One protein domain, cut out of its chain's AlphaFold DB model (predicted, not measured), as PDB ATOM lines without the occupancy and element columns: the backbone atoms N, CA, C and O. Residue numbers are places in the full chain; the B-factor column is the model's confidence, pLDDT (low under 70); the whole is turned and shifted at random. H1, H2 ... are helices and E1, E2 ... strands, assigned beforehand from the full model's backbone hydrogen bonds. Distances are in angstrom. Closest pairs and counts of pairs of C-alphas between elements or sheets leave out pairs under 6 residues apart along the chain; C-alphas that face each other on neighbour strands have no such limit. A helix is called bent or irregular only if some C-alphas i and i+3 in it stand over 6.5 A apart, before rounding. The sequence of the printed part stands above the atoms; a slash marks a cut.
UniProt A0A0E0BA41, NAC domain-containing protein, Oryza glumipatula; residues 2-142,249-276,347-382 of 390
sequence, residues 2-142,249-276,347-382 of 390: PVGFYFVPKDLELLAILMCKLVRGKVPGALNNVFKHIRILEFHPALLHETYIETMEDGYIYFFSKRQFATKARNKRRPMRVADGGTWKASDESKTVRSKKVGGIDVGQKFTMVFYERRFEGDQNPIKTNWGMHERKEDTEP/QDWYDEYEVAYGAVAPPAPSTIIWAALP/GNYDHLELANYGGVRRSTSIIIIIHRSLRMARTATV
ATOM      1  N   PRO A   2     -12.096  38.793 -14.892       53.47
ATOM      2  CA  PRO A   2     -13.258  37.924 -14.701       53.47
ATOM      3  C   PRO A   2     -13.473  37.610 -13.212       53.47
ATOM      4  O   PRO A   2     -12.531  37.652 -12.423       53.47
ATOM      5  N   VAL A   3     -14.713  37.316 -12.815       56.03
ATOM      6  CA  VAL A   3     -15.032  36.973 -11.418       56.03
ATOM      7  C   VAL A   3     -14.408  35.619 -11.072       56.03
ATOM      8  O   VAL A   3     -14.564  34.666 -11.831       56.03
ATOM      9  N   GLY A   4     -13.724  35.533  -9.927       60.41
ATOM     10  CA  GLY A   4     -13.052  34.305  -9.483       60.41
ATOM     11  C   GLY A   4     -11.659  34.094 -10.082       60.41
ATOM     12  O   GLY A   4     -11.312  32.969 -10.409       60.41
ATOM     13  N   PHE A   5     -10.874  35.161 -10.245       64.06
ATOM     14  CA  PHE A   5      -9.485  35.103 -10.707       64.06
ATOM     15  C   PHE A   5      -8.655  36.157  -9.949       64.06
ATOM     16  O   PHE A   5      -8.853  37.351 -10.172       64.06
ATOM     17  N   TYR A   6      -7.750  35.727  -9.059       72.44
ATOM     18  CA  TYR A   6      -7.008  36.606  -8.128       72.44
ATOM     19  C   TYR A   6      -5.508  36.746  -8.428       72.44
ATOM     20  O   TYR A   6      -4.873  35.825  -8.941       72.44
ATOM     21  N   PHE A   7      -4.909  37.878  -8.055       82.50
ATOM     22  CA  PHE A   7      -3.484  38.153  -8.254       82.50
ATOM     23  C   PHE A   7      -2.613  37.508  -7.164       82.50
ATOM     24  O   PHE A   7      -2.293  38.134  -6.152       82.50
ATOM     25  N   VAL A   8      -2.165  36.266  -7.390       84.81
ATOM     26  CA  VAL A   8      -1.313  35.510  -6.444       84.81
ATOM     27  C   VAL A   8       0.123  35.317  -6.988       84.81
ATOM     28  O   VAL A   8       0.488  34.217  -7.406       84.81
ATOM     29  N   PRO A   9       0.967  36.372  -7.026       88.50
ATOM     30  CA  PRO A   9       2.314  36.314  -7.593       88.50
ATOM     31  C   PRO A   9       3.360  35.754  -6.619       88.50
ATOM     32  O   PRO A   9       3.315  35.951  -5.400       88.50
ATOM     33  N   LYS A  10       4.396  35.136  -7.180       89.38
ATOM     34  CA  LYS A  10       5.556  34.610  -6.451       89.38
ATOM     35  C   LYS A  10       6.583  35.708  -6.172       89.38
ATOM     36  O   LYS A  10       6.651  36.735  -6.845       89.38
ATOM     37  N   ASP A  11       7.444  35.481  -5.178       89.69
ATOM     38  CA  ASP A  11       8.438  36.479  -4.747       89.69
ATOM     39  C   ASP A  11       9.408  36.901  -5.867       89.69
ATOM     40  O   ASP A  11       9.826  38.056  -5.904       89.69
ATOM     41  N   LEU A  12       9.721  35.990  -6.797       88.19
ATOM     42  CA  LEU A  12      10.561  36.254  -7.971       88.19
ATOM     43  C   LEU A  12       9.828  37.071  -9.053       88.19
ATOM     44  O   LEU A  12      10.429  37.945  -9.669       88.19
ATOM     45  N   GLU A  13       8.529  36.829  -9.251       88.56
ATOM     46  CA  GLU A  13       7.688  37.564 -10.209       88.56
ATOM     47  C   GLU A  13       7.481  39.009  -9.740       88.56
ATOM     48  O   GLU A  13       7.597  39.945 -10.526       88.56
ATOM     49  N   LEU A  14       7.288  39.214  -8.432       91.31
ATOM     50  CA  LEU A  14       7.258  40.545  -7.825       91.31
ATOM     51  C   LEU A  14       8.585  41.294  -8.005       91.31
ATOM     52  O   LEU A  14       8.571  42.479  -8.327       91.31
ATOM     53  N   LEU A  15       9.732  40.627  -7.844       89.69
ATOM     54  CA  LEU A  15      11.024  41.258  -8.128       89.69
ATOM     55  C   LEU A  15      11.177  41.601  -9.618       89.69
ATOM     56  O   LEU A  15      11.625  42.701  -9.918       89.69
ATOM     57  N   ALA A  16      10.732  40.745 -10.543       85.38
ATOM     58  CA  ALA A  16      10.717  41.063 -11.973       85.38
ATOM     59  C   ALA A  16       9.808  42.269 -12.301       85.38
ATOM     60  O   ALA A  16      10.221  43.174 -13.022       85.38
ATOM     61  N   ILE A  17       8.613  42.348 -11.704       88.31
ATOM     62  CA  ILE A  17       7.703  43.503 -11.821       88.31
ATOM     63  C   ILE A  17       8.365  44.788 -11.292       88.31
ATOM     64  O   ILE A  17       8.258  45.844 -11.925       88.31
ATOM     65  N   LEU A  18       9.088  44.710 -10.167       88.25
ATOM     66  CA  LEU A  18       9.878  45.831  -9.654       88.25
ATOM     67  C   LEU A  18      10.985  46.225 -10.642       88.25
ATOM     68  O   LEU A  18      11.116  47.411 -10.929       88.25
ATOM     69  N   MET A  19      11.730  45.262 -11.194       83.06
ATOM     70  CA  MET A  19      12.816  45.502 -12.154       83.06
ATOM     71  C   MET A  19      12.323  46.234 -13.404       83.06
ATOM     72  O   MET A  19      12.875  47.278 -13.762       83.06
ATOM     73  N   CYS A  20      11.221  45.772 -14.003       81.44
ATOM     74  CA  CYS A  20      10.587  46.456 -15.128       81.44
ATOM     75  C   CYS A  20      10.241  47.913 -14.778       81.44
ATOM     76  O   CYS A  20      10.542  48.812 -15.565       81.44
ATOM     77  N   LYS A  21       9.710  48.182 -13.572       83.38
ATOM     78  CA  LYS A  21       9.452  49.558 -13.117       83.38
ATOM     79  C   LYS A  21      10.738  50.365 -12.883       83.38
ATOM     80  O   LYS A  21      10.753  51.554 -13.186       83.38
ATOM     81  N   LEU A  22      11.812  49.772 -12.356       82.06
ATOM     82  CA  LEU A  22      13.071  50.493 -12.122       82.06
ATOM     83  C   LEU A  22      13.753  50.925 -13.428       82.06
ATOM     84  O   LEU A  22      14.335  52.009 -13.452       82.06
ATOM     85  N   VAL A  23      13.659  50.114 -14.489       77.50
ATOM     86  CA  VAL A  23      14.256  50.398 -15.809       77.50
ATOM     87  C   VAL A  23      13.348  51.268 -16.683       77.50
ATOM     88  O   VAL A  23      13.817  52.242 -17.265       77.50
ATOM     89  N   ARG A  24      12.046  50.957 -16.775       73.44
ATOM     90  CA  ARG A  24      11.096  51.671 -17.656       73.44
ATOM     91  C   ARG A  24      10.358  52.829 -16.993       73.44
ATOM     92  O   ARG A  24       9.630  53.550 -17.673       73.44
ATOM     93  N   GLY A  25      10.431  52.961 -15.671       74.38
ATOM     94  CA  GLY A  25       9.608  53.882 -14.880       74.38
ATOM     95  C   GLY A  25       8.146  53.447 -14.717       74.38
ATOM     96  O   GLY A  25       7.585  53.541 -13.621       74.38
ATOM     97  N   LYS A  26       7.536  52.946 -15.795       75.56
ATOM     98  CA  LYS A  26       6.170  52.410 -15.854       75.56
ATOM     99  C   LYS A  26       6.103  50.912 -15.539       75.56
ATOM    100  O   LYS A  26       7.096  50.194 -15.610       75.56
ATOM    101  N   VAL A  27       4.900  50.455 -15.213       78.12
ATOM    102  CA  VAL A  27       4.539  49.049 -14.980       78.12
ATOM    103  C   VAL A  27       3.738  48.558 -16.204       78.12
ATOM    104  O   VAL A  27       3.080  49.382 -16.845       78.12
ATOM    105  N   PRO A  28       3.774  47.261 -16.571       71.56
ATOM    106  CA  PRO A  28       2.901  46.705 -17.609       71.56
ATOM    107  C   PRO A  28       1.420  47.027 -17.363       71.56
ATOM    108  O   PRO A  28       0.933  46.905 -16.238       71.56
ATOM    109  N   GLY A  29       0.696  47.416 -18.420       72.56
ATOM    110  CA  GLY A  29      -0.623  48.060 -18.312       72.56
ATOM    111  C   GLY A  29      -1.664  47.286 -17.498       72.56
ATOM    112  O   GLY A  29      -2.397  47.889 -16.713       72.56
ATOM    113  N   ALA A  30      -1.671  45.954 -17.606       73.81
ATOM    114  CA  ALA A  30      -2.567  45.070 -16.858       73.81
ATOM    115  C   ALA A  30      -2.428  45.187 -15.322       73.81
ATOM    116  O   ALA A  30      -3.390  44.954 -14.596       73.81
ATOM    117  N   LEU A  31      -1.253  45.584 -14.818       80.38
ATOM    118  CA  LEU A  31      -0.943  45.646 -13.384       80.38
ATOM    119  C   LEU A  31      -1.132  47.047 -12.767       80.38
ATOM    120  O   LEU A  31      -1.063  47.184 -11.544       80.38
ATOM    121  N   ASN A  32      -1.426  48.080 -13.567       77.25
ATOM    122  CA  ASN A  32      -1.657  49.455 -13.079       77.25
ATOM    123  C   ASN A  32      -2.850  49.561 -12.105       77.25
ATOM    124  O   ASN A  32      -2.899  50.439 -11.238       77.25
ATOM    125  N   ASN A  33      -3.816  48.646 -12.217       80.62
ATOM    126  CA  ASN A  33      -4.954  48.590 -11.302       80.62
ATOM    127  C   ASN A  33      -4.600  47.941  -9.957       80.62
ATOM    128  O   ASN A  33      -5.156  48.359  -8.944       80.62
ATOM    129  N   VAL A  34      -3.644  47.009  -9.945       85.88
ATOM    130  CA  VAL A  34      -3.227  46.226  -8.772       85.88
ATOM    131  C   VAL A  34      -2.269  47.008  -7.869       85.88
ATOM    132  O   VAL A  34      -2.437  47.024  -6.655       85.88
ATOM    133  N   PHE A  35      -1.267  47.683  -8.444       89.06
ATOM    134  CA  PHE A  35      -0.236  48.379  -7.667       89.06
ATOM    135  C   PHE A  35      -0.521  49.877  -7.524       89.06
ATOM    136  O   PHE A  35      -0.693  50.577  -8.524       89.06
ATOM    137  N   LYS A  36      -0.480  50.404  -6.293       89.31
ATOM    138  CA  LYS A  36      -0.593  51.853  -6.017       89.31
ATOM    139  C   LYS A  36       0.732  52.463  -5.564       89.31
ATOM    140  O   LYS A  36       1.552  51.800  -4.935       89.31
ATOM    141  N   HIS A  37       0.953  53.733  -5.894       89.81
ATOM    142  CA  HIS A  37       2.171  54.466  -5.540       89.81
ATOM    143  C   HIS A  37       1.916  55.293  -4.280       89.81
ATOM    144  O   HIS A  37       1.110  56.216  -4.311       89.81
ATOM    145  N   ILE A  38       2.579  54.957  -3.171       90.12
ATOM    146  CA  ILE A  38       2.344  55.607  -1.875       90.12
ATOM    147  C   ILE A  38       3.605  55.610  -1.012       90.12
ATOM    148  O   ILE A  38       4.427  54.695  -1.071       90.12
ATOM    149  N   ARG A  39       3.769  56.636  -0.174       90.00
ATOM    150  CA  ARG A  39       4.851  56.704   0.815       90.00
ATOM    151  C   ARG A  39       4.384  55.986   2.083       90.00
ATOM    152  O   ARG A  39       3.820  56.596   2.979       90.00
ATOM    153  N   ILE A  40       4.562  54.661   2.125       91.38
ATOM    154  CA  ILE A  40       3.847  53.771   3.065       91.38
ATOM    155  C   ILE A  40       4.062  54.090   4.559       91.38
ATOM    156  O   ILE A  40       3.258  53.698   5.395       91.38
ATOM    157  N   LEU A  41       5.153  54.781   4.903       91.00
ATOM    158  CA  LEU A  41       5.488  55.149   6.282       91.00
ATOM    159  C   LEU A  41       4.781  56.430   6.763       91.00
ATOM    160  O   LEU A  41       4.893  56.781   7.928       91.00
ATOM    161  N   GLU A  42       4.031  57.121   5.911       92.75
ATOM    162  CA  GLU A  42       3.272  58.321   6.301       92.75
ATOM    163  C   GLU A  42       1.835  58.002   6.748       92.75
ATOM    164  O   GLU A  42       1.078  58.915   7.056       92.75
ATOM    165  N   PHE A  43       1.460  56.718   6.808       94.19
ATOM    166  CA  PHE A  43       0.090  56.280   7.077       94.19
ATOM    167  C   PHE A  43       0.035  55.065   8.012       94.19
ATOM    168  O   PHE A  43       0.858  54.149   7.926       94.19
ATOM    169  N   HIS A  44      -0.993  55.021   8.860       95.12
ATOM    170  CA  HIS A  44      -1.314  53.858   9.683       95.12
ATOM    171  C   HIS A  44      -1.839  52.683   8.817       95.12
ATOM    172  O   HIS A  44      -2.676  52.910   7.937       95.12
ATOM    173  N   PRO A  45      -1.428  51.413   9.043       95.31
ATOM    174  CA  PRO A  45      -1.860  50.275   8.219       95.31
ATOM    175  C   PRO A  45      -3.373  50.034   8.158       95.31
ATOM    176  O   PRO A  45      -3.840  49.529   7.139       95.31
ATOM    177  N   ALA A  46      -4.144  50.404   9.188       94.38
ATOM    178  CA  ALA A  46      -5.606  50.297   9.131       94.38
ATOM    179  C   ALA A  46      -6.213  51.261   8.097       94.38
ATOM    180  O   ALA A  46      -6.988  50.833   7.247       94.38
ATOM    181  N   LEU A  47      -5.767  52.522   8.089       94.88
ATOM    182  CA  LEU A  47      -6.205  53.529   7.118       94.88
ATOM    183  C   LEU A  47      -5.780  53.153   5.691       94.88
ATOM    184  O   LEU A  47      -6.561  53.313   4.755       94.88
ATOM    185  N   LEU A  48      -4.577  52.591   5.516       93.75
ATOM    186  CA  LEU A  48      -4.137  52.038   4.228       93.75
ATOM    187  C   LEU A  48      -5.026  50.880   3.758       93.75
ATOM    188  O   LEU A  48      -5.350  50.803   2.577       93.75
ATOM    189  N   HIS A  49      -5.436  49.988   4.661       93.88
ATOM    190  CA  HIS A  49      -6.351  48.900   4.325       93.88
ATOM    191  C   HIS A  49      -7.739  49.424   3.943       93.88
ATOM    192  O   HIS A  49      -8.263  49.043   2.905       93.88
ATOM    193  N   GLU A  50      -8.320  50.320   4.740       93.56
ATOM    194  CA  GLU A  50      -9.644  50.907   4.491       93.56
ATOM    195  C   GLU A  50      -9.688  51.729   3.192       93.56
ATOM    196  O   GLU A  50     -10.633  51.590   2.419       93.56
ATOM    197  N   THR A  51      -8.641  52.508   2.893       93.88
ATOM    198  CA  THR A  51      -8.555  53.332   1.667       93.88
ATOM    199  C   THR A  51      -8.433  52.493   0.390       93.88
ATOM    200  O   THR A  51      -8.892  52.916  -0.669       93.88
ATOM    201  N   TYR A  52      -7.802  51.315   0.463       92.44
ATOM    202  CA  TYR A  52      -7.440  50.508  -0.711       92.44
ATOM    203  C   TYR A  52      -8.106  49.120  -0.754       92.44
ATOM    204  O   TYR A  52      -7.707  48.273  -1.558       92.44
ATOM    205  N   ILE A  53      -9.150  48.894   0.053       91.00
ATOM    206  CA  ILE A  53      -9.900  47.627   0.113       91.00
ATOM    207  C   ILE A  53     -10.556  47.250  -1.228       91.00
ATOM    208  O   ILE A  53     -10.626  46.073  -1.566       91.00
ATOM    209  N   GLU A  54     -10.946  48.235  -2.046       87.06
ATOM    210  CA  GLU A  54     -11.456  48.029  -3.417       87.06
ATOM    211  C   GLU A  54     -10.390  47.453  -4.381       87.06
ATOM    212  O   GLU A  54     -10.720  46.989  -5.469       87.06
ATOM    213  N   THR A  55      -9.109  47.473  -3.990       86.50
ATOM    214  CA  THR A  55      -7.957  46.967  -4.765       86.50
ATOM    215  C   THR A  55      -7.238  45.803  -4.072       86.50
ATOM    216  O   THR A  55      -6.054  45.559  -4.302       86.50
ATOM    217  N   MET A  56      -7.949  45.110  -3.181       88.88
ATOM    218  CA  MET A  56      -7.454  43.983  -2.396       88.88
ATOM    219  C   MET A  56      -7.533  42.669  -3.186       88.88
ATOM    220  O   MET A  56      -8.581  42.313  -3.716       88.88
ATOM    221  N   GLU A  57      -6.428  41.931  -3.217       86.56
ATOM    222  CA  GLU A  57      -6.241  40.682  -3.967       86.56
ATOM    223  C   GLU A  57      -5.797  39.578  -2.994       86.56
ATOM    224  O   GLU A  57      -4.802  39.746  -2.291       86.56
ATOM    225  N   ASP A  58      -6.560  38.483  -2.888       86.25
ATOM    226  CA  ASP A  58      -6.314  37.331  -1.988       86.25
ATOM    227  C   ASP A  58      -5.899  37.683  -0.532       86.25
ATOM    228  O   ASP A  58      -5.042  37.052   0.085       86.25
ATOM    229  N   GLY A  59      -6.482  38.737   0.050       87.62
ATOM    230  CA  GLY A  59      -6.145  39.181   1.414       87.62
ATOM    231  C   GLY A  59      -5.000  40.200   1.517       87.62
ATOM    232  O   GLY A  59      -4.662  40.628   2.626       87.62
ATOM    233  N   TYR A  60      -4.423  40.607   0.386       92.00
ATOM    234  CA  TYR A  60      -3.249  41.471   0.276       92.00
ATOM    235  C   TYR A  60      -3.551  42.764  -0.493       92.00
ATOM    236  O   TYR A  60      -4.400  42.799  -1.380       92.00
ATOM    237  N   ILE A  61      -2.819  43.838  -0.184       94.00
ATOM    238  CA  ILE A  61      -2.848  45.099  -0.944       94.00
ATOM    239  C   ILE A  61      -1.416  45.462  -1.353       94.00
ATOM    240  O   ILE A  61      -0.492  45.393  -0.534       94.00
ATOM    241  N   TYR A  62      -1.237  45.816  -2.629       93.75
ATOM    242  CA  TYR A  62       0.059  45.892  -3.305       93.75
ATOM    243  C   TYR A  62       0.463  47.342  -3.592       93.75
ATOM    244  O   TYR A  62      -0.252  48.109  -4.239       93.75
ATOM    245  N   PHE A  63       1.661  47.716  -3.148       93.88
ATOM    246  CA  PHE A  63       2.155  49.085  -3.220       93.88
ATOM    247  C   PHE A  63       3.577  49.161  -3.775       93.88
ATOM    248  O   PHE A  63       4.444  48.355  -3.434       93.88
ATOM    249  N   PHE A  64       3.851  50.207  -4.551       92.69
ATOM    250  CA  PHE A  64       5.200  50.731  -4.738       92.69
ATOM    251  C   PHE A  64       5.426  51.880  -3.755       92.69
ATOM    252  O   PHE A  64       4.699  52.874  -3.781       92.69
ATOM    253  N   SER A  65       6.474  51.779  -2.938       91.12
ATOM    254  CA  SER A  65       6.938  52.870  -2.070       91.12
ATOM    255  C   SER A  65       8.355  53.281  -2.446       91.12
ATOM    256  O   SER A  65       9.148  52.454  -2.895       91.12
ATOM    257  N   LYS A  66       8.715  54.550  -2.221       86.81
ATOM    258  CA  LYS A  66      10.131  54.949  -2.147       86.81
ATOM    259  C   LYS A  66      10.738  54.380  -0.861       86.81
ATOM    260  O   LYS A  66      10.070  54.356   0.177       86.81
ATOM    261  N   ARG A  67      11.994  53.932  -0.908       84.50
ATOM    262  CA  ARG A  67      12.712  53.422   0.269       84.50
ATOM    263  C   ARG A  67      13.300  54.581   1.081       84.50
ATOM    264  O   ARG A  67      14.289  55.188   0.678       84.50
ATOM    265  N   GLN A  68      12.685  54.899   2.218       82.56
ATOM    266  CA  GLN A  68      13.115  55.993   3.098       82.56
ATOM    267  C   GLN A  68      14.273  55.555   4.019       82.56
ATOM    268  O   GLN A  68      14.331  54.411   4.471       82.56
ATOM    269  N   PHE A  69      15.205  56.468   4.315       81.06
ATOM    270  CA  PHE A  69      16.419  56.214   5.108       81.06
ATOM    271  C   PHE A  69      16.655  57.332   6.131       81.06
ATOM    272  O   PHE A  69      16.342  58.489   5.866       81.06
ATOM    273  N   ALA A  70      17.267  57.013   7.274       76.81
ATOM    274  CA  ALA A  70      17.541  58.006   8.316       76.81
ATOM    275  C   ALA A  70      18.685  58.976   7.935       76.81
ATOM    276  O   ALA A  70      19.857  58.593   7.920       76.81
ATOM    277  N   THR A  71      18.358  60.254   7.715       66.50
ATOM    278  CA  THR A  71      19.266  61.314   7.219       66.50
ATOM    279  C   THR A  71      20.519  61.546   8.075       66.50
ATOM    280  O   THR A  71      21.547  61.977   7.565       66.50
ATOM    281  N   LYS A  72      20.461  61.262   9.384       59.59
ATOM    282  CA  LYS A  72      21.533  61.578  10.353       59.59
ATOM    283  C   LYS A  72      22.598  60.476  10.517       59.59
ATOM    284  O   LYS A  72      23.504  60.609  11.336       59.59
ATOM    285  N   ALA A  73      22.501  59.361   9.790       54.41
ATOM    286  CA  ALA A  73      23.317  58.173  10.048       54.41
ATOM    287  C   ALA A  73      24.694  58.200   9.343       54.41
ATOM    288  O   ALA A  73      24.887  57.520   8.336       54.41
ATOM    289  N   ARG A  74      25.658  58.934   9.934       51.44
ATOM    290  CA  ARG A  74      27.017  59.292   9.438       51.44
ATOM    291  C   ARG A  74      27.815  58.245   8.630       51.44
ATOM    292  O   ARG A  74      28.702  58.655   7.899       51.44
ATOM    293  N   ASN A  75      27.546  56.941   8.753       47.22
ATOM    294  CA  ASN A  75      28.175  55.895   7.925       47.22
ATOM    295  C   ASN A  75      27.294  54.651   7.651       47.22
ATOM    296  O   ASN A  75      27.798  53.644   7.161       47.22
ATOM    297  N   LYS A  76      25.992  54.653   7.989       56.69
ATOM    298  CA  LYS A  76      25.110  53.476   7.799       56.69
ATOM    299  C   LYS A  76      23.686  53.899   7.433       56.69
ATOM    300  O   LYS A  76      22.892  54.195   8.323       56.69
ATOM    301  N   ARG A  77      23.341  53.871   6.137       63.84
ATOM    302  CA  ARG A  77      21.982  54.144   5.617       63.84
ATOM    303  C   ARG A  77      20.985  53.060   6.057       63.84
ATOM    304  O   ARG A  77      20.612  52.181   5.285       63.84
ATOM    305  N   ARG A  78      20.549  53.118   7.316       72.12
ATOM    306  CA  ARG A  78      19.481  52.269   7.861       72.12
ATOM    307  C   ARG A  78      18.131  52.693   7.255       72.12
ATOM    308  O   ARG A  78      17.827  53.890   7.307       72.12
ATOM    309  N   PRO A  79      17.331  51.760   6.700       81.06
ATOM    310  CA  PRO A  79      15.959  52.046   6.292       81.06
ATOM    311  C   PRO A  79      15.135  52.565   7.473       81.06
ATOM    312  O   PRO A  79      15.282  52.072   8.596       81.06
ATOM    313  N   MET A  80      14.277  53.552   7.227       85.69
ATOM    314  CA  MET A  80      13.317  54.002   8.231       85.69
ATOM    315  C   MET A  80      12.190  52.976   8.368       85.69
ATOM    316  O   MET A  80      11.805  52.327   7.399       85.69
ATOM    317  N   ARG A  81      11.706  52.796   9.600       90.19
ATOM    318  CA  ARG A  81      10.658  51.824   9.958       90.19
ATOM    319  C   ARG A  81       9.640  52.368  10.967       90.19
ATOM    320  O   ARG A  81       8.750  51.645  11.394       90.19
ATOM    321  N   VAL A  82       9.765  53.636  11.357       91.81
ATOM    322  CA  VAL A  82       8.685  54.375  12.031       91.81
ATOM    323  C   VAL A  82       7.637  54.700  10.973       91.81
ATOM    324  O   VAL A  82       8.014  55.016   9.845       91.81
ATOM    325  N   ALA A  83       6.361  54.594  11.330       92.38
ATOM    326  CA  ALA A  83       5.253  55.063  10.512       92.38
ATOM    327  C   ALA A  83       4.239  55.815  11.384       92.38
ATOM    328  O   ALA A  83       4.381  55.834  12.610       92.38
ATOM    329  N   ASP A  84       3.218  56.419  10.779       91.75
ATOM    330  CA  ASP A  84       2.139  57.026  11.559       91.75
ATOM    331  C   ASP A  84       1.499  56.011  12.534       91.75
ATOM    332  O   ASP A  84       1.406  54.811  12.258       91.75
ATOM    333  N   GLY A  85       1.164  56.486  13.734       91.25
ATOM    334  CA  GLY A  85       0.709  55.672  14.864       91.25
ATOM    335  C   GLY A  85       1.734  54.696  15.475       91.25
ATOM    336  O   GLY A  85       1.479  54.172  16.556       91.25
ATOM    337  N   GLY A  86       2.910  54.425  14.884       94.62
ATOM    338  CA  GLY A  86       3.758  53.337  15.401       94.62
ATOM    339  C   GLY A  86       5.029  52.972  14.629       94.62
ATOM    340  O   GLY A  86       5.770  53.816  14.129       94.62
ATOM    341  N   THR A  87       5.378  51.683  14.627       94.69
ATOM    342  CA  THR A  87       6.656  51.203  14.081       94.69
ATOM    343  C   THR A  87       6.587  49.773  13.546       94.69
ATOM    344  O   THR A  87       6.051  48.864  14.180       94.69
ATOM    345  N   TRP A  88       7.172  49.552  12.374       94.88
ATOM    346  CA  TRP A  88       7.318  48.245  11.748       94.88
ATOM    347  C   TRP A  88       8.571  47.543  12.286       94.88
ATOM    348  O   TRP A  88       9.700  47.984  12.069       94.88
ATOM    349  N   LYS A  89       8.397  46.404  12.959       93.38
ATOM    350  CA  LYS A  89       9.506  45.561  13.432       93.38
ATOM    351  C   LYS A  89       9.635  44.334  12.534       93.38
ATOM    352  O   LYS A  89       8.632  43.828  12.037       93.38
ATOM    353  N   ALA A  90      10.859  43.861  12.303       92.50
ATOM    354  CA  ALA A  90      11.065  42.598  11.594       92.50
ATOM    355  C   ALA A  90      10.491  41.437  12.424       92.50
ATOM    356  O   ALA A  90      10.649  41.420  13.644       92.50
ATOM    357  N   SER A  91       9.804  40.507  11.760       88.75
ATOM    358  CA  SER A  91       9.332  39.247  12.354       88.75
ATOM    359  C   SER A  91      10.402  38.165  12.243       88.75
ATOM    360  O   SER A  91      10.706  37.477  13.213       88.75
ATOM    361  N   ASP A  92      10.982  38.066  11.048       83.69
ATOM    362  CA  ASP A  92      11.881  37.003  10.620       83.69
ATOM    363  C   ASP A  92      13.200  37.629  10.132       83.69
ATOM    364  O   ASP A  92      13.269  38.830   9.839       83.69
ATOM    365  N   GLU A  93      14.226  36.799   9.945       85.75
ATOM    366  CA  GLU A  93      15.371  37.156   9.105       85.75
ATOM    367  C   GLU A  93      14.945  37.374   7.636       85.75
ATOM    368  O   GLU A  93      13.936  36.843   7.159       85.75
ATOM    369  N   SER A  94      15.711  38.192   6.910       88.06
ATOM    370  CA  SER A  94      15.494  38.458   5.487       88.06
ATOM    371  C   SER A  94      15.725  37.216   4.634       88.06
ATOM    372  O   SER A  94      16.764  36.571   4.736       88.06
ATOM    373  N   LYS A  95      14.784  36.922   3.737       91.00
ATOM    374  CA  LYS A  95      14.837  35.755   2.853       91.00
ATOM    375  C   LYS A  95      15.335  36.195   1.479       91.00
ATOM    376  O   LYS A  95      14.649  36.957   0.795       91.00
ATOM    377  N   THR A  96      16.523  35.736   1.095       91.06
ATOM    378  CA  THR A  96      17.087  35.945  -0.244       91.06
ATOM    379  C   THR A  96      16.273  35.175  -1.282       91.06
ATOM    380  O   THR A  96      15.980  33.990  -1.113       91.06
ATOM    381  N   VAL A  97      15.892  35.851  -2.361       86.69
ATOM    382  CA  VAL A  97      15.081  35.318  -3.457       86.69
ATOM    383  C   VAL A  97      16.002  35.050  -4.642       86.69
ATOM    384  O   VAL A  97      16.630  35.969  -5.165       86.69
ATOM    385  N   ARG A  98      16.092  33.784  -5.061       83.88
ATOM    386  CA  ARG A  98      17.091  33.309  -6.031       83.88
ATOM    387  C   ARG A  98      16.448  32.786  -7.310       83.88
ATOM    388  O   ARG A  98      15.459  32.052  -7.247       83.88
ATOM    389  N   SER A  99      17.020  33.115  -8.466       78.19
ATOM    390  CA  SER A  99      16.549  32.613  -9.759       78.19
ATOM    391  C   SER A  99      17.144  31.239 -10.063       78.19
ATOM    392  O   SER A  99      18.321  31.115 -10.401       78.19
ATOM    393  N   LYS A 100      16.311  30.190 -10.016       73.00
ATOM    394  CA  LYS A 100      16.719  28.832 -10.424       73.00
ATOM    395  C   LYS A 100      17.138  28.743 -11.899       73.00
ATOM    396  O   LYS A 100      17.921  27.865 -12.233       73.00
ATOM    397  N   LYS A 101      16.623  29.627 -12.767       64.62
ATOM    398  CA  LYS A 101      16.952  29.647 -14.204       64.62
ATOM    399  C   LYS A 101      18.386  30.100 -14.482       64.62
ATOM    400  O   LYS A 101      18.997  29.622 -15.428       64.62
ATOM    401  N   VAL A 102      18.905  31.024 -13.675       60.03
ATOM    402  CA  VAL A 102      20.167  31.727 -13.947       60.03
ATOM    403  C   VAL A 102      21.197  31.323 -12.894       60.03
ATOM    404  O   VAL A 102      21.554  32.104 -12.019       60.03
ATOM    405  N   GLY A 103      21.586  30.044 -12.899       58.59
ATOM    406  CA  GLY A 103      22.630  29.495 -12.019       58.59
ATOM    407  C   GLY A 103      22.363  29.557 -10.505       58.59
ATOM    408  O   GLY A 103      23.251  29.228  -9.727       58.59
ATOM    409  N   GLY A 104      21.168  29.972 -10.065       65.69
ATOM    410  CA  GLY A 104      20.872  30.222  -8.653       65.69
ATOM    411  C   GLY A 104      21.228  31.629  -8.155       65.69
ATOM    412  O   GLY A 104      21.278  31.808  -6.940       65.69
ATOM    413  N   ILE A 105      21.455  32.600  -9.051       77.31
ATOM    414  CA  ILE A 105      21.768  34.004  -8.719       77.31
ATOM    415  C   ILE A 105      20.707  34.633  -7.800       77.31
ATOM    416  O   ILE A 105      19.499  34.459  -8.001       77.31
ATOM    417  N   ASP A 106      21.180  35.406  -6.823       82.88
ATOM    418  CA  ASP A 106      20.376  36.233  -5.922       82.88
ATOM    419  C   ASP A 106      19.793  37.439  -6.682       82.88
ATOM    420  O   ASP A 106      20.518  38.192  -7.326       82.88
ATOM    421  N   VAL A 107      18.470  37.623  -6.622       83.94
ATOM    422  CA  VAL A 107      17.739  38.679  -7.359       83.94
ATOM    423  C   VAL A 107      17.255  39.796  -6.425       83.94
ATOM    424  O   VAL A 107      16.997  40.923  -6.851       83.94
ATOM    425  N   GLY A 108      17.109  39.500  -5.134       89.25
ATOM    426  CA  GLY A 108      16.580  40.441  -4.156       89.25
ATOM    427  C   GLY A 108      16.284  39.809  -2.802       89.25
ATOM    428  O   GLY A 108      16.260  38.588  -2.656       89.25
ATOM    429  N   GLN A 109      15.970  40.645  -1.817       91.12
ATOM    430  CA  GLN A 109      15.590  40.217  -0.467       91.12
ATOM    431  C   GLN A 109      14.133  40.542  -0.150       91.12
ATOM    432  O   GLN A 109      13.628  41.623  -0.466       91.12
ATOM    433  N   LYS A 110      13.496  39.615   0.570       93.19
ATOM    434  CA  LYS A 110      12.182  39.758   1.197       93.19
ATOM    435  C   LYS A 110      12.329  39.922   2.709       93.19
ATOM    436  O   LYS A 110      12.918  39.067   3.368       93.19
ATOM    437  N   PHE A 111      11.742  40.975   3.270       92.94
ATOM    438  CA  PHE A 111      11.669  41.213   4.714       92.94
ATOM    439  C   PHE A 111      10.220  41.060   5.187       92.94
ATOM    440  O   PHE A 111       9.333  41.759   4.697       92.94
ATOM    441  N   THR A 112       9.983  40.174   6.158       94.12
ATOM    442  CA  THR A 112       8.682  40.033   6.834       94.12
ATOM    443  C   THR A 112       8.651  40.919   8.073       94.12
ATOM    444  O   THR A 112       9.557  40.866   8.908       94.12
ATOM    445  N   MET A 113       7.606  41.728   8.215       95.12
ATOM    446  CA  MET A 113       7.480  42.729   9.274       95.12
ATOM    447  C   MET A 113       6.083  42.730   9.901       95.12
ATOM    448  O   MET A 113       5.101  42.385   9.247       95.12
ATOM    449  N   VAL A 114       5.989  43.147  11.164       96.50
ATOM    450  CA  VAL A 114       4.729  43.342  11.901       96.50
ATOM    451  C   VAL A 114       4.697  44.753  12.476       96.50
ATOM    452  O   VAL A 114       5.720  45.255  12.952       96.50
ATOM    453  N   PHE A 115       3.532  45.394  12.434       96.56
ATOM    454  CA  PHE A 115       3.341  46.727  12.993       96.56
ATOM    455  C   PHE A 115       3.103  46.688  14.507       96.56
ATOM    456  O   PHE A 115       2.309  45.887  15.013       96.56
ATOM    457  N   TYR A 116       3.787  47.578  15.218       96.12
ATOM    458  CA  TYR A 116       3.634  47.827  16.643       96.12
ATOM    459  C   TYR A 116       3.085  49.244  16.842       96.12
ATOM    460  O   TYR A 116       3.754  50.221  16.505       96.12
ATOM    461  N   GLU A 117       1.877  49.332  17.384       96.06
ATOM    462  CA  GLU A 117       1.079  50.550  17.545       96.06
ATOM    463  C   GLU A 117       1.373  51.221  18.892       96.06
ATOM    464  O   GLU A 117       1.505  50.541  19.913       96.06
ATOM    465  N   ARG A 118       1.505  52.547  18.901       95.06
ATOM    466  CA  ARG A 118       1.681  53.363  20.110       95.06
ATOM    467  C   ARG A 118       0.319  53.873  20.560       95.06
ATOM    468  O   ARG A 118      -0.424  54.414  19.751       95.06
ATOM    469  N   ARG A 119       0.002  53.753  21.851       89.56
ATOM    470  CA  ARG A 119      -1.277  54.241  22.404       89.56
ATOM    471  C   ARG A 119      -1.376  55.767  22.443       89.56
ATOM    472  O   ARG A 119      -2.477  56.304  22.458       89.56
ATOM    473  N   PHE A 120      -0.236  56.445  22.525       86.69
ATOM    474  CA  PHE A 120      -0.101  57.899  22.582       86.69
ATOM    475  C   PHE A 120       1.321  58.302  22.159       86.69
ATOM    476  O   PHE A 120       2.222  57.462  22.071       86.69
ATOM    477  N   GLU A 121       1.544  59.585  21.873       84.25
ATOM    478  CA  GLU A 121       2.873  60.063  21.485       84.25
ATOM    479  C   GLU A 121       3.861  59.967  22.664       84.25
ATOM    480  O   GLU A 121       3.537  60.332  23.791       84.25
ATOM    481  N   GLY A 122       5.059  59.432  22.418       83.50
ATOM    482  CA  GLY A 122       6.020  59.088  23.474       83.50
ATOM    483  C   GLY A 122       5.780  57.761  24.219       83.50
ATOM    484  O   GLY A 122       6.563  57.450  25.118       83.50
ATOM    485  N   ASP A 123       4.776  56.951  23.856       87.25
ATOM    486  CA  ASP A 123       4.565  55.603  24.418       87.25
ATOM    487  C   ASP A 123       5.800  54.691  24.226       87.25
ATOM    488  O   ASP A 123       6.300  54.510  23.110       87.25
ATOM    489  N   GLN A 124       6.285  54.113  25.330       87.75
ATOM    490  CA  GLN A 124       7.463  53.236  25.386       87.75
ATOM    491  C   GLN A 124       7.117  51.744  25.241       87.75
ATOM    492  O   GLN A 124       8.010  50.921  25.031       87.75
ATOM    493  N   ASN A 125       5.834  51.378  25.318       91.25
ATOM    494  CA  ASN A 125       5.351  49.998  25.359       91.25
ATOM    495  C   ASN A 125       4.411  49.669  24.176       91.25
ATOM    496  O   ASN A 125       3.322  49.132  24.394       91.25
ATOM    497  N   PRO A 126       4.817  49.935  22.912       93.56
ATOM    498  CA  PRO A 126       3.940  49.786  21.759       93.56
ATOM    499  C   PRO A 126       3.510  48.332  21.547       93.56
ATOM    500  O   PRO A 126       4.311  47.395  21.657       93.56
ATOM    501  N   ILE A 127       2.241  48.152  21.198       94.56
ATOM    502  CA  ILE A 127       1.537  46.871  21.196       94.56
ATOM    503  C   ILE A 127       1.638  46.206  19.826       94.56
ATOM    504  O   ILE A 127       1.435  46.837  18.793       94.56
ATOM    505  N   LYS A 128       1.936  44.901  19.810       94.81
ATOM    506  CA  LYS A 128       1.964  44.102  18.580       94.81
ATOM    507  C   LYS A 128       0.551  43.998  17.998       94.81
ATOM    508  O   LYS A 128      -0.307  43.348  18.590       94.81
ATOM    509  N   THR A 129       0.331  44.599  16.833       95.25
ATOM    510  CA  THR A 129      -0.942  44.493  16.105       95.25
ATOM    511  C   THR A 129      -0.993  43.225  15.251       95.25
ATOM    512  O   THR A 129      -0.014  42.480  15.149       95.25
ATOM    513  N   ASN A 130      -2.125  42.998  14.579       95.12
ATOM    514  CA  ASN A 130      -2.245  41.950  13.572       95.12
ATOM    515  C   ASN A 130      -1.912  42.403  12.134       95.12
ATOM    516  O   ASN A 130      -2.119  41.627  11.201       95.12
ATOM    517  N   TRP A 131      -1.367  43.608  11.935       96.56
ATOM    518  CA  TRP A 131      -0.934  44.097  10.622       96.56
ATOM    519  C   TRP A 131       0.462  43.587  10.257       96.56
ATOM    520  O   TRP A 131       1.428  43.791  10.997       96.56
ATOM    521  N   GLY A 132       0.573  42.940   9.096       95.25
ATOM    522  CA  GLY A 132       1.824  42.397   8.573       95.25
ATOM    523  C   GLY A 132       2.217  43.019   7.234       95.25
ATOM    524  O   GLY A 132       1.366  43.259   6.377       95.25
ATOM    525  N   MET A 133       3.517  43.228   7.039       94.69
ATOM    526  CA  MET A 133       4.110  43.809   5.834       94.69
ATOM    527  C   MET A 133       5.175  42.883   5.237       94.69
ATOM    528  O   MET A 133       5.968  42.281   5.963       94.69
ATOM    529  N   HIS A 134       5.233  42.827   3.906       94.81
ATOM    530  CA  HIS A 134       6.325  42.213   3.151       94.81
ATOM    531  C   HIS A 134       7.022  43.267   2.274       94.81
ATOM    532  O   HIS A 134       6.478  43.659   1.241       94.81
ATOM    533  N   GLU A 135       8.221  43.706   2.669       94.25
ATOM    534  CA  GLU A 135       9.114  44.535   1.838       94.25
ATOM    535  C   GLU A 135       9.906  43.631   0.883       94.25
ATOM    536  O   GLU A 135      10.480  42.630   1.317       94.25
ATOM    537  N   ARG A 136       9.971  43.989  -0.405       93.44
ATOM    538  CA  ARG A 136      10.875  43.388  -1.400       93.44
ATOM    539  C   ARG A 136      11.708  44.464  -2.089       93.44
ATOM    540  O   ARG A 136      11.159  45.456  -2.574       93.44
ATOM    541  N   LYS A 137      13.021  44.234  -2.150       90.31
ATOM    542  CA  LYS A 137      14.013  45.093  -2.817       90.31
ATOM    543  C   LYS A 137      14.885  44.299  -3.790       90.31
ATOM    544  O   LYS A 137      15.066  43.100  -3.599       90.31
ATOM    545  N   GLU A 138      15.470  44.996  -4.759       86.88
ATOM    546  CA  GLU A 138      16.622  44.503  -5.526       86.88
ATOM    547  C   GLU A 138      17.832  44.271  -4.604       86.88
ATOM    548  O   GLU A 138      18.039  45.019  -3.639       86.88
ATOM    549  N   ASP A 139      18.665  43.289  -4.938       73.94
ATOM    550  CA  ASP A 139      19.991  43.110  -4.341       73.94
ATOM    551  C   ASP A 139      21.074  43.720  -5.245       73.94
ATOM    552  O   ASP A 139      21.984  43.041  -5.709       73.94
ATOM    553  N   THR A 140      20.995  45.039  -5.470       57.94
ATOM    554  CA  THR A 140      22.092  45.810  -6.083       57.94
ATOM    555  C   THR A 140      23.242  46.018  -5.088       57.94
ATOM    556  O   THR A 140      23.525  47.140  -4.668       57.94
ATOM    557  N   GLU A 141      23.930  44.943  -4.719       42.31
ATOM    558  CA  GLU A 141      25.338  45.064  -4.336       42.31
ATOM    559  C   GLU A 141      26.182  44.995  -5.622       42.31
ATOM    560  O   GLU A 141      25.877  44.196  -6.513       42.31
ATOM    561  N   PRO A 142      27.213  45.842  -5.793       35.09
ATOM    562  CA  PRO A 142      28.032  45.810  -6.995       35.09
ATOM    563  C   PRO A 142      28.814  44.495  -7.054       35.09
ATOM    564  O   PRO A 142      29.657  44.223  -6.196       35.09
ATOM    565  N   GLN A 249       3.028  37.748 -24.180       51.12
ATOM    566  CA  GLN A 249       4.370  37.518 -24.734       51.12
ATOM    567  C   GLN A 249       5.203  38.811 -24.764       51.12
ATOM    568  O   GLN A 249       6.365  38.796 -24.364       51.12
ATOM    569  N   ASP A 250       4.551  39.943 -25.061       48.94
ATOM    570  CA  ASP A 250       5.064  41.311 -24.937       48.94
ATOM    571  C   ASP A 250       5.880  41.561 -23.654       48.94
ATOM    572  O   ASP A 250       6.850  42.308 -23.687       48.94
ATOM    573  N   TRP A 251       5.493  40.964 -22.517       53.00
ATOM    574  CA  TRP A 251       6.162  41.097 -21.215       53.00
ATOM    575  C   TRP A 251       7.500  40.355 -21.157       53.00
ATOM    576  O   TRP A 251       8.455  40.852 -20.557       53.00
ATOM    577  N   TYR A 252       7.560  39.167 -21.759       51.59
ATOM    578  CA  TYR A 252       8.760  38.339 -21.822       51.59
ATOM    579  C   TYR A 252       9.774  38.945 -22.794       51.59
ATOM    580  O   TYR A 252      10.936  39.130 -22.427       51.59
ATOM    581  N   ASP A 253       9.304  39.372 -23.966       51.44
ATOM    582  CA  ASP A 253      10.110  40.072 -24.967       51.44
ATOM    583  C   ASP A 253      10.607  41.427 -24.411       51.44
ATOM    584  O   ASP A 253      11.785  41.776 -24.534       51.44
ATOM    585  N   GLU A 254       9.754  42.167 -23.683       51.03
ATOM    586  CA  GLU A 254      10.168  43.362 -22.935       51.03
ATOM    587  C   GLU A 254      11.227  43.057 -21.858       51.03
ATOM    588  O   GLU A 254      12.059  43.926 -21.571       51.03
ATOM    589  N   TYR A 255      11.196  41.896 -21.202       47.31
ATOM    590  CA  TYR A 255      12.154  41.564 -20.143       47.31
ATOM    591  C   TYR A 255      13.560  41.345 -20.716       47.31
ATOM    592  O   TYR A 255      14.517  41.951 -20.226       47.31
ATOM    593  N   GLU A 256      13.684  40.558 -21.788       51.66
ATOM    594  CA  GLU A 256      14.975  40.287 -22.436       51.66
ATOM    595  C   GLU A 256      15.589  41.556 -23.048       51.66
ATOM    596  O   GLU A 256      16.784  41.807 -22.891       51.66
ATOM    597  N   VAL A 257      14.779  42.447 -23.630       48.16
ATOM    598  CA  VAL A 257      15.261  43.757 -24.118       48.16
ATOM    599  C   VAL A 257      15.797  44.651 -22.985       48.16
ATOM    600  O   VAL A 257      16.676  45.479 -23.221       48.16
ATOM    601  N   ALA A 258      15.299  44.505 -21.751       44.97
ATOM    602  CA  ALA A 258      15.711  45.336 -20.615       44.97
ATOM    603  C   ALA A 258      16.963  44.826 -19.872       44.97
ATOM    604  O   ALA A 258      17.653  45.632 -19.245       44.97
ATOM    605  N   TYR A 259      17.252  43.519 -19.925       45.72
ATOM    606  CA  TYR A 259      18.331  42.878 -19.151       45.72
ATOM    607  C   TYR A 259      19.283  41.993 -19.984       45.72
ATOM    608  O   TYR A 259      20.205  41.389 -19.432       45.72
ATOM    609  N   GLY A 260      19.113  41.945 -21.308       43.50
ATOM    610  CA  GLY A 260      19.855  41.065 -22.213       43.50
ATOM    611  C   GLY A 260      19.325  39.628 -22.197       43.50
ATOM    612  O   GLY A 260      18.265  39.350 -21.643       43.50
ATOM    613  N   ALA A 261      20.096  38.692 -22.761       37.12
ATOM    614  CA  ALA A 261      19.746  37.265 -22.892       37.12
ATOM    615  C   ALA A 261      19.732  36.472 -21.558       37.12
ATOM    616  O   ALA A 261      20.020  35.275 -21.508       37.12
ATOM    617  N   VAL A 262      19.407  37.140 -20.449       41.41
ATOM    618  CA  VAL A 262      19.075  36.528 -19.165       41.41
ATOM    619  C   VAL A 262      17.627  36.057 -19.256       41.41
ATOM    620  O   VAL A 262      16.706  36.820 -18.982       41.41
ATOM    621  N   ALA A 263      17.429  34.799 -19.660       40.41
ATOM    622  CA  ALA A 263      16.097  34.257 -19.920       40.41
ATOM    623  C   ALA A 263      15.127  34.514 -18.739       40.41
ATOM    624  O   ALA A 263      15.426  34.091 -17.610       40.41
ATOM    625  N   PRO A 264      13.960  35.152 -18.969       42.81
ATOM    626  CA  PRO A 264      13.019  35.549 -17.926       42.81
ATOM    627  C   PRO A 264      12.570  34.345 -17.097       42.81
ATOM    628  O   PRO A 264      12.570  33.220 -17.613       42.81
ATOM    629  N   PRO A 265      12.149  34.530 -15.828       41.91
ATOM    630  CA  PRO A 265      11.573  33.442 -15.041       41.91
ATOM    631  C   PRO A 265      10.490  32.736 -15.867       41.91
ATOM    632  O   PRO A 265       9.574  33.388 -16.363       41.91
ATOM    633  N   ALA A 266      10.630  31.416 -16.069       40.25
ATOM    634  CA  ALA A 266       9.622  30.644 -16.806       40.25
ATOM    635  C   ALA A 266       8.250  30.873 -16.161       40.25
ATOM    636  O   ALA A 266       8.237  31.002 -14.926       40.25
ATOM    637  N   PRO A 267       7.153  30.904 -16.948       36.31
ATOM    638  CA  PRO A 267       5.796  31.097 -16.453       36.31
ATOM    639  C   PRO A 267       5.565  30.186 -15.255       36.31
ATOM    640  O   PRO A 267       5.331  28.987 -15.360       36.31
ATOM    641  N   SER A 268       5.697  30.789 -14.079       37.94
ATOM    642  CA  SER A 268       5.469  30.139 -12.799       37.94
ATOM    643  C   SER A 268       4.041  30.416 -12.350       37.94
ATOM    644  O   SER A 268       3.725  30.181 -11.191       37.94
ATOM    645  N   THR A 269       3.208  30.858 -13.295       41.03
ATOM    646  CA  THR A 269       1.802  31.198 -13.175       41.03
ATOM    647  C   THR A 269       1.564  32.183 -12.032       41.03
ATOM    648  O   THR A 269       1.470  31.798 -10.866       41.03
ATOM    649  N   ILE A 270       1.348  33.453 -12.385       42.72
ATOM    650  CA  ILE A 270       0.451  34.300 -11.594       42.72
ATOM    651  C   ILE A 270      -0.884  33.559 -11.638       42.72
ATOM    652  O   ILE A 270      -1.571  33.601 -12.660       42.72
ATOM    653  N   ILE A 271      -1.185  32.770 -10.599       40.62
ATOM    654  CA  ILE A 271      -2.370  31.914 -10.610       40.62
ATOM    655  C   ILE A 271      -3.570  32.798 -10.325       40.62
ATOM    656  O   ILE A 271      -4.021  32.922  -9.189       40.62
ATOM    657  N   TRP A 272      -4.081  33.373 -11.406       49.88
ATOM    658  CA  TRP A 272      -5.457  33.792 -11.551       49.88
ATOM    659  C   TRP A 272      -6.338  32.568 -11.243       49.88
ATOM    660  O   TRP A 272      -6.621  31.743 -12.108       49.88
ATOM    661  N   ALA A 273      -6.656  32.386  -9.960       40.16
ATOM    662  CA  ALA A 273      -7.272  31.175  -9.426       40.16
ATOM    663  C   ALA A 273      -8.738  31.404  -9.055       40.16
ATOM    664  O   ALA A 273      -9.054  32.373  -8.362       40.16
ATOM    665  N   ALA A 274      -9.599  30.451  -9.413       34.78
ATOM    666  CA  ALA A 274     -10.933  30.347  -8.842       34.78
ATOM    667  C   ALA A 274     -10.865  29.663  -7.472       34.78
ATOM    668  O   ALA A 274     -10.344  28.554  -7.340       34.78
ATOM    669  N   LEU A 275     -11.421  30.313  -6.447       39.25
ATOM    670  CA  LEU A 275     -11.658  29.668  -5.157       39.25
ATOM    671  C   LEU A 275     -12.768  28.611  -5.310       39.25
ATOM    672  O   LEU A 275     -13.817  28.924  -5.879       39.25
ATOM    673  N   PRO A 276     -12.598  27.387  -4.776       35.62
ATOM    674  CA  PRO A 276     -13.679  26.412  -4.732       35.62
ATOM    675  C   PRO A 276     -14.799  26.909  -3.807       35.62
ATOM    676  O   PRO A 276     -14.561  27.361  -2.686       35.62
ATOM    677  N   GLY A 347      -0.112  63.732  -5.681       34.94
ATOM    678  CA  GLY A 347       1.148  64.316  -6.145       34.94
ATOM    679  C   GLY A 347       1.659  63.599  -7.404       34.94
ATOM    680  O   GLY A 347       1.477  62.394  -7.554       34.94
ATOM    681  N   ASN A 348       2.306  64.334  -8.313       37.81
ATOM    682  CA  ASN A 348       2.766  63.814  -9.607       37.81
ATOM    683  C   ASN A 348       3.919  62.794  -9.445       37.81
ATOM    684  O   ASN A 348       5.099  63.135  -9.540       37.81
ATOM    685  N   TYR A 349       3.573  61.539  -9.148       46.91
ATOM    686  CA  TYR A 349       4.520  60.464  -8.828       46.91
ATOM    687  C   TYR A 349       5.071  59.717 -10.051       46.91
ATOM    688  O   TYR A 349       5.969  58.888  -9.887       46.91
ATOM    689  N   ASP A 350       4.624  60.057 -11.264       45.12
ATOM    690  CA  ASP A 350       5.308  59.667 -12.504       45.12
ATOM    691  C   ASP A 350       6.662  60.383 -12.659       45.12
ATOM    692  O   ASP A 350       7.525  59.940 -13.421       45.12
ATOM    693  N   HIS A 351       6.911  61.441 -11.875       42.19
ATOM    694  CA  HIS A 351       8.228  62.058 -11.781       42.19
ATOM    695  C   HIS A 351       9.210  61.178 -10.982       42.19
ATOM    696  O   HIS A 351       9.420  61.335  -9.775       42.19
ATOM    697  N   LEU A 352       9.834  60.237 -11.694       49.59
ATOM    698  CA  LEU A 352      10.854  59.321 -11.184       49.59
ATOM    699  C   LEU A 352      11.996  60.093 -10.510       49.59
ATOM    700  O   LEU A 352      12.722  60.861 -11.145       49.59
ATOM    701  N   GLU A 353      12.185  59.862  -9.213       45.16
ATOM    702  CA  GLU A 353      13.330  60.388  -8.469       45.16
ATOM    703  C   GLU A 353      14.483  59.388  -8.582       45.16
ATOM    704  O   GLU A 353      14.500  58.338  -7.933       45.16
ATOM    705  N   LEU A 354      15.406  59.698  -9.488       49.47
ATOM    706  CA  LEU A 354      16.440  58.783  -9.948       49.47
ATOM    707  C   LEU A 354      17.717  58.937  -9.117       49.47
ATOM    708  O   LEU A 354      18.411  59.951  -9.206       49.47
ATOM    709  N   ALA A 355      18.063  57.906  -8.350       51.84
ATOM    710  CA  ALA A 355      19.356  57.820  -7.691       51.84
ATOM    711  C   ALA A 355      20.433  57.430  -8.714       51.84
ATOM    712  O   ALA A 355      20.264  56.492  -9.494       51.84
ATOM    713  N   ASN A 356      21.548  58.159  -8.714       39.50
ATOM    714  CA  ASN A 356      22.623  57.962  -9.678       39.50
ATOM    715  C   ASN A 356      23.672  56.992  -9.106       39.50
ATOM    716  O   ASN A 356      24.542  57.401  -8.339       39.50
ATOM    717  N   TYR A 357      23.568  55.706  -9.451       43.16
ATOM    718  CA  TYR A 357      24.488  54.654  -9.010       43.16
ATOM    719  C   TYR A 357      25.263  54.111 -10.217       43.16
ATOM    720  O   TYR A 357      24.681  53.523 -11.123       43.16
ATOM    721  N   GLY A 358      26.584  54.324 -10.247       40.41
ATOM    722  CA  GLY A 358      27.453  53.789 -11.308       40.41
ATOM    723  C   GLY A 358      27.103  54.271 -12.724       40.41
ATOM    724  O   GLY A 358      27.220  53.506 -13.673       40.41
ATOM    725  N   GLY A 359      26.606  55.504 -12.869       35.19
ATOM    726  CA  GLY A 359      26.163  56.069 -14.152       35.19
ATOM    727  C   GLY A 359      24.764  55.632 -14.606       35.19
ATOM    728  O   GLY A 359      24.176  56.287 -15.466       35.19
ATOM    729  N   VAL A 360      24.184  54.590 -13.998       39.34
ATOM    730  CA  VAL A 360      22.800  54.178 -14.252       39.34
ATOM    731  C   VAL A 360      21.874  54.891 -13.269       39.34
ATOM    732  O   VAL A 360      21.938  54.709 -12.050       39.34
ATOM    733  N   ARG A 361      20.969  55.705 -13.813       41.94
ATOM    734  CA  ARG A 361      19.878  56.337 -13.065       41.94
ATOM    735  C   ARG A 361      18.827  55.283 -12.709       41.94
ATOM    736  O   ARG A 361      18.071  54.871 -13.581       41.94
ATOM    737  N   ARG A 362      18.756  54.865 -11.442       50.22
ATOM    738  CA  ARG A 362      17.773  53.879 -10.952       50.22
ATOM    739  C   ARG A 362      16.784  54.528  -9.986       50.22
ATOM    740  O   ARG A 362      17.173  55.322  -9.130       50.22
ATOM    741  N   SER A 363      15.500  54.186 -10.099       55.12
ATOM    742  CA  SER A 363      14.502  54.588  -9.097       55.12
ATOM    743  C   SER A 363      14.777  53.901  -7.749       55.12
ATOM    744  O   SER A 363      15.307  52.795  -7.698       55.12
ATOM    745  N   THR A 364      14.394  54.534  -6.639       68.25
ATOM    746  CA  THR A 364      14.527  53.975  -5.274       68.25
ATOM    747  C   THR A 364      13.266  53.235  -4.804       68.25
ATOM    748  O   THR A 364      12.970  53.174  -3.605       68.25
ATOM    749  N   SER A 365      12.485  52.707  -5.751       81.44
ATOM    750  CA  SER A 365      11.246  51.981  -5.468       81.44
ATOM    751  C   SER A 365      11.507  50.616  -4.824       81.44
ATOM    752  O   SER A 365      12.468  49.923  -5.146       81.44
ATOM    753  N   ILE A 366      10.590  50.216  -3.951       89.94
ATOM    754  CA  ILE A 366      10.448  48.871  -3.388       89.94
ATOM    755  C   ILE A 366       8.990  48.438  -3.516       89.94
ATOM    756  O   ILE A 366       8.093  49.288  -3.504       89.94
ATOM    757  N   ILE A 367       8.748  47.130  -3.608       92.50
ATOM    758  CA  ILE A 367       7.390  46.592  -3.469       92.50
ATOM    759  C   ILE A 367       7.114  46.360  -1.989       92.50
ATOM    760  O   ILE A 367       7.882  45.702  -1.286       92.50
ATOM    761  N   ILE A 368       5.979  46.879  -1.546       93.38
ATOM    762  CA  ILE A 368       5.398  46.662  -0.234       93.38
ATOM    763  C   ILE A 368       4.076  45.923  -0.431       93.38
ATOM    764  O   ILE A 368       3.262  46.317  -1.261       93.38
ATOM    765  N   ILE A 369       3.846  44.870   0.349       93.69
ATOM    766  CA  ILE A 369       2.521  44.255   0.480       93.69
ATOM    767  C   ILE A 369       2.074  44.380   1.931       93.69
ATOM    768  O   ILE A 369       2.843  44.014   2.821       93.69
ATOM    769  N   ILE A 370       0.847  44.849   2.167       94.19
ATOM    770  CA  ILE A 370       0.199  44.851   3.489       94.19
ATOM    771  C   ILE A 370      -0.915  43.797   3.520       94.19
ATOM    772  O   ILE A 370      -1.581  43.563   2.515       94.19
ATOM    773  N   HIS A 371      -1.101  43.162   4.679       93.75
ATOM    774  CA  HIS A 371      -2.214  42.251   4.969       93.75
ATOM    775  C   HIS A 371      -2.590  42.276   6.455       93.75
ATOM    776  O   HIS A 371      -1.795  42.691   7.310       93.75
ATOM    777  N   ARG A 372      -3.792  41.781   6.768       92.94
ATOM    778  CA  ARG A 372      -4.294  41.635   8.140       92.94
ATOM    779  C   ARG A 372      -4.289  40.165   8.567       92.94
ATOM    780  O   ARG A 372      -5.019  39.341   8.029       92.94
ATOM    781  N   SER A 373      -3.476  39.821   9.561       86.00
ATOM    782  CA  SER A 373      -3.338  38.448  10.051       86.00
ATOM    783  C   SER A 373      -4.523  38.036  10.930       86.00
ATOM    784  O   SER A 373      -4.693  38.516  12.053       86.00
ATOM    785  N   LEU A 374      -5.319  37.072  10.466       74.94
ATOM    786  CA  LEU A 374      -6.425  36.507  11.251       74.94
ATOM    787  C   LEU A 374      -5.943  35.658  12.447       74.94
ATOM    788  O   LEU A 374      -6.691  35.451  13.400       74.94
ATOM    789  N   ARG A 375      -4.673  35.219  12.457       60.72
ATOM    790  CA  ARG A 375      -4.110  34.325  13.491       60.72
ATOM    791  C   ARG A 375      -4.048  34.928  14.903       60.72
ATOM    792  O   ARG A 375      -3.877  34.176  15.854       60.72
ATOM    793  N   MET A 376      -4.211  36.245  15.055       51.91
ATOM    794  CA  MET A 376      -4.260  36.927  16.362       51.91
ATOM    795  C   MET A 376      -5.668  37.387  16.779       51.91
ATOM    796  O   MET A 376      -5.837  37.921  17.869       51.91
ATOM    797  N   ALA A 377      -6.703  37.143  15.968       45.16
ATOM    798  CA  ALA A 377      -8.067  37.591  16.272       45.16
ATOM    799  C   ALA A 377      -8.743  36.830  17.437       45.16
ATOM    800  O   ALA A 377      -9.764  37.277  17.948       45.16
ATOM    801  N   ARG A 378      -8.184  35.694  17.882       37.47
ATOM    802  CA  ARG A 378      -8.772  34.831  18.929       37.47
ATOM    803  C   ARG A 378      -8.520  35.279  20.378       37.47
ATOM    804  O   ARG A 378      -9.032  34.636  21.284       37.47
ATOM    805  N   THR A 379      -7.750  36.342  20.616       40.66
ATOM    806  CA  THR A 379      -7.338  36.766  21.976       40.66
ATOM    807  C   THR A 379      -7.747  38.201  22.330       40.66
ATOM    808  O   THR A 379      -7.143  38.806  23.209       40.66
ATOM    809  N   ALA A 380      -8.743  38.764  21.637       39.16
ATOM    810  CA  ALA A 380      -9.148  40.171  21.768       39.16
ATOM    811  C   ALA A 380     -10.605  40.375  22.240       39.16
ATOM    812  O   ALA A 380     -11.184  41.435  22.012       39.16
ATOM    813  N   THR A 381     -11.196  39.397  22.937       34.94
ATOM    814  CA  THR A 381     -12.453  39.609  23.676       34.94
ATOM    815  C   THR A 381     -12.151  40.332  24.989       34.94
ATOM    816  O   THR A 381     -12.046  39.709  26.044       34.94
ATOM    817  N   VAL A 382     -11.968  41.651  24.924       37.94
ATOM    818  CA  VAL A 382     -11.902  42.495  26.125       37.94
ATOM    819  C   VAL A 382     -13.333  42.687  26.642       37.94
ATOM    820  O   VAL A 382     -14.152  43.243  25.908       37.94
TER     821      VAL A 382
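What this domain is: This is residues 2 to 142, 249 to 276 and 347 to 382 of the 390 residues of the protein "NAC domain-containing protein" of Oryza glumipatula (UniProt A0A0E0BA41). One strongly twisted sheet of seven strands makes the body, with E9 between E2 and E6 and the long hairpin E5 and E6 reaching along it; H1 packs slantwise over E6, and H2 packs across E2. A small hairpin, E7 and E8, runs on into E9 beside the last residues of H1, H3 lies beyond H1 and off the sheet, and H4 grazes the sheet after E9. The printed part has 205 residues, with four named helices and nine named strands; along the chain they come as H1, E1, H2, E2, then E3, E4, E5 and E6, then H3, then E7, E8 and E9, and last H4; the large sheet is branched and mixed, with the neighbours E1 and E2 parallel and its other neighbour pairs, E2 and E9, E3 and E5, E4 and E5, E5 and E6, and E6 and E9, antiparallel. The class is mixed, helices and strands, with under half of the residues in named elements. The whole is compact, with a radius of gyration of the C-alphas of 18.1 A and spans of 57 by 54 by 36 A.

How they stand to each other: In the large sheet, E5, residues 106 to 117, has three neighbours. E3, residues 86 to 90, beside residues 112 to 117, and E4, residues 95 to 98, beside residues 106 to 110, lie on one side of E5; E6, residues 127 to 138, lies on the other side. E4, E5 and E6 form a meander, each strand the antiparallel neighbour of the one before; N 97 and O 108 are 2.8 A apart, and N 113 and O 133 are 2.8 A apart, both within hydrogen-bond range. Between E3 and E5, N 116 and O 87 are 2.8 A apart. E6 bends by 79 degrees at residue 130. E9, residues 365 to 372, is the antiparallel neighbour of E6, with N 136 and O 367 at 2.8 A, and of E2, residues 60 to 66, with N 63 and O 368 at 2.8 A. E1, residues 35 to 37, H2, residues 45 to 55, and E2 form a strand-helix-strand unit, two parallel neighbour strands joined through a helix, with a right-handed crossover; N 64 and O 36 are 2.8 A apart. H1, residues 11 to 24, is on this sheet at a height of 6.2 A and lies over E6, slantwise to it at 54 degrees on the local plane; its closest C-alphas to E9 are those of Leu 18 and Ile 367, 6.7 A apart. H2 is on the sheet at a height of 8.0 A, over E2 and across it at 71 degrees on the local plane; the C-alphas of Thr 55 and Ile 61, their closest, are 6.6 A apart. H1 and H2 are apart. H4, residues 374 to 379, only grazes the sheet with residues 374 to 377; its closest C-alphas to E6 are those of Met 376 and Asn 130, 6.1 A apart. E7, residues 354 to 357, and E8, residues 360 to 363, form an antiparallel hairpin with N 355 and O 362 at 2.8 A, and the closest C-alphas of H1 and E8, Leu 22 and Ser 363, are 5.3 A apart. H3, residues 249 to 259, is not on the large sheet; it only just touches H1, with 3 pairs of C-alphas within 8 A, by residues 20 to 23 of H1 alone, the closest being Val 23 and Ala 258 at 7.1 A. In H1 and H3 every O i to N i+4 pair is within hydrogen-bond range; H2 has 5 of 7, and H4 has 0 of 2, with 1 of 3 O i to N i+3 pairs.

Where its parts are: E5 is 33.6 A long, E6 30.8 A, E9 23.1 A, H1 20.1 A and E2 19.1 A from first to last C-alpha. H1 begins at C-alpha 11 (8.438, 36.479, -4.747), E5 begins at C-alpha 106 (20.376, 36.233, -5.922), and H4 ends at C-alpha 379 (-7.338, 36.766, 21.976). H2 and H4 are irregular: C-alphas 51 and 54 are 7.9 A apart, and C-alphas 375 and 378 are 7.2 A apart.

The domain as a whole: The two C-alphas farthest apart, those of Ala 261 and Val 382, are 58.6 A apart. Residues 143 to 248 and 277 to 346 are not printed; the gaps are 30.7 A from C-alpha 142 to C-alpha 249 and 40.7 A from C-alpha 276 to C-alpha 347. Of the links that are printed whole, E2 to E3 is long, with residues 67 to 85. The mean pLDDT of the printed part is 73.8, and 72 residues are under 70, among them residues 249 to 276 and 347 to 364.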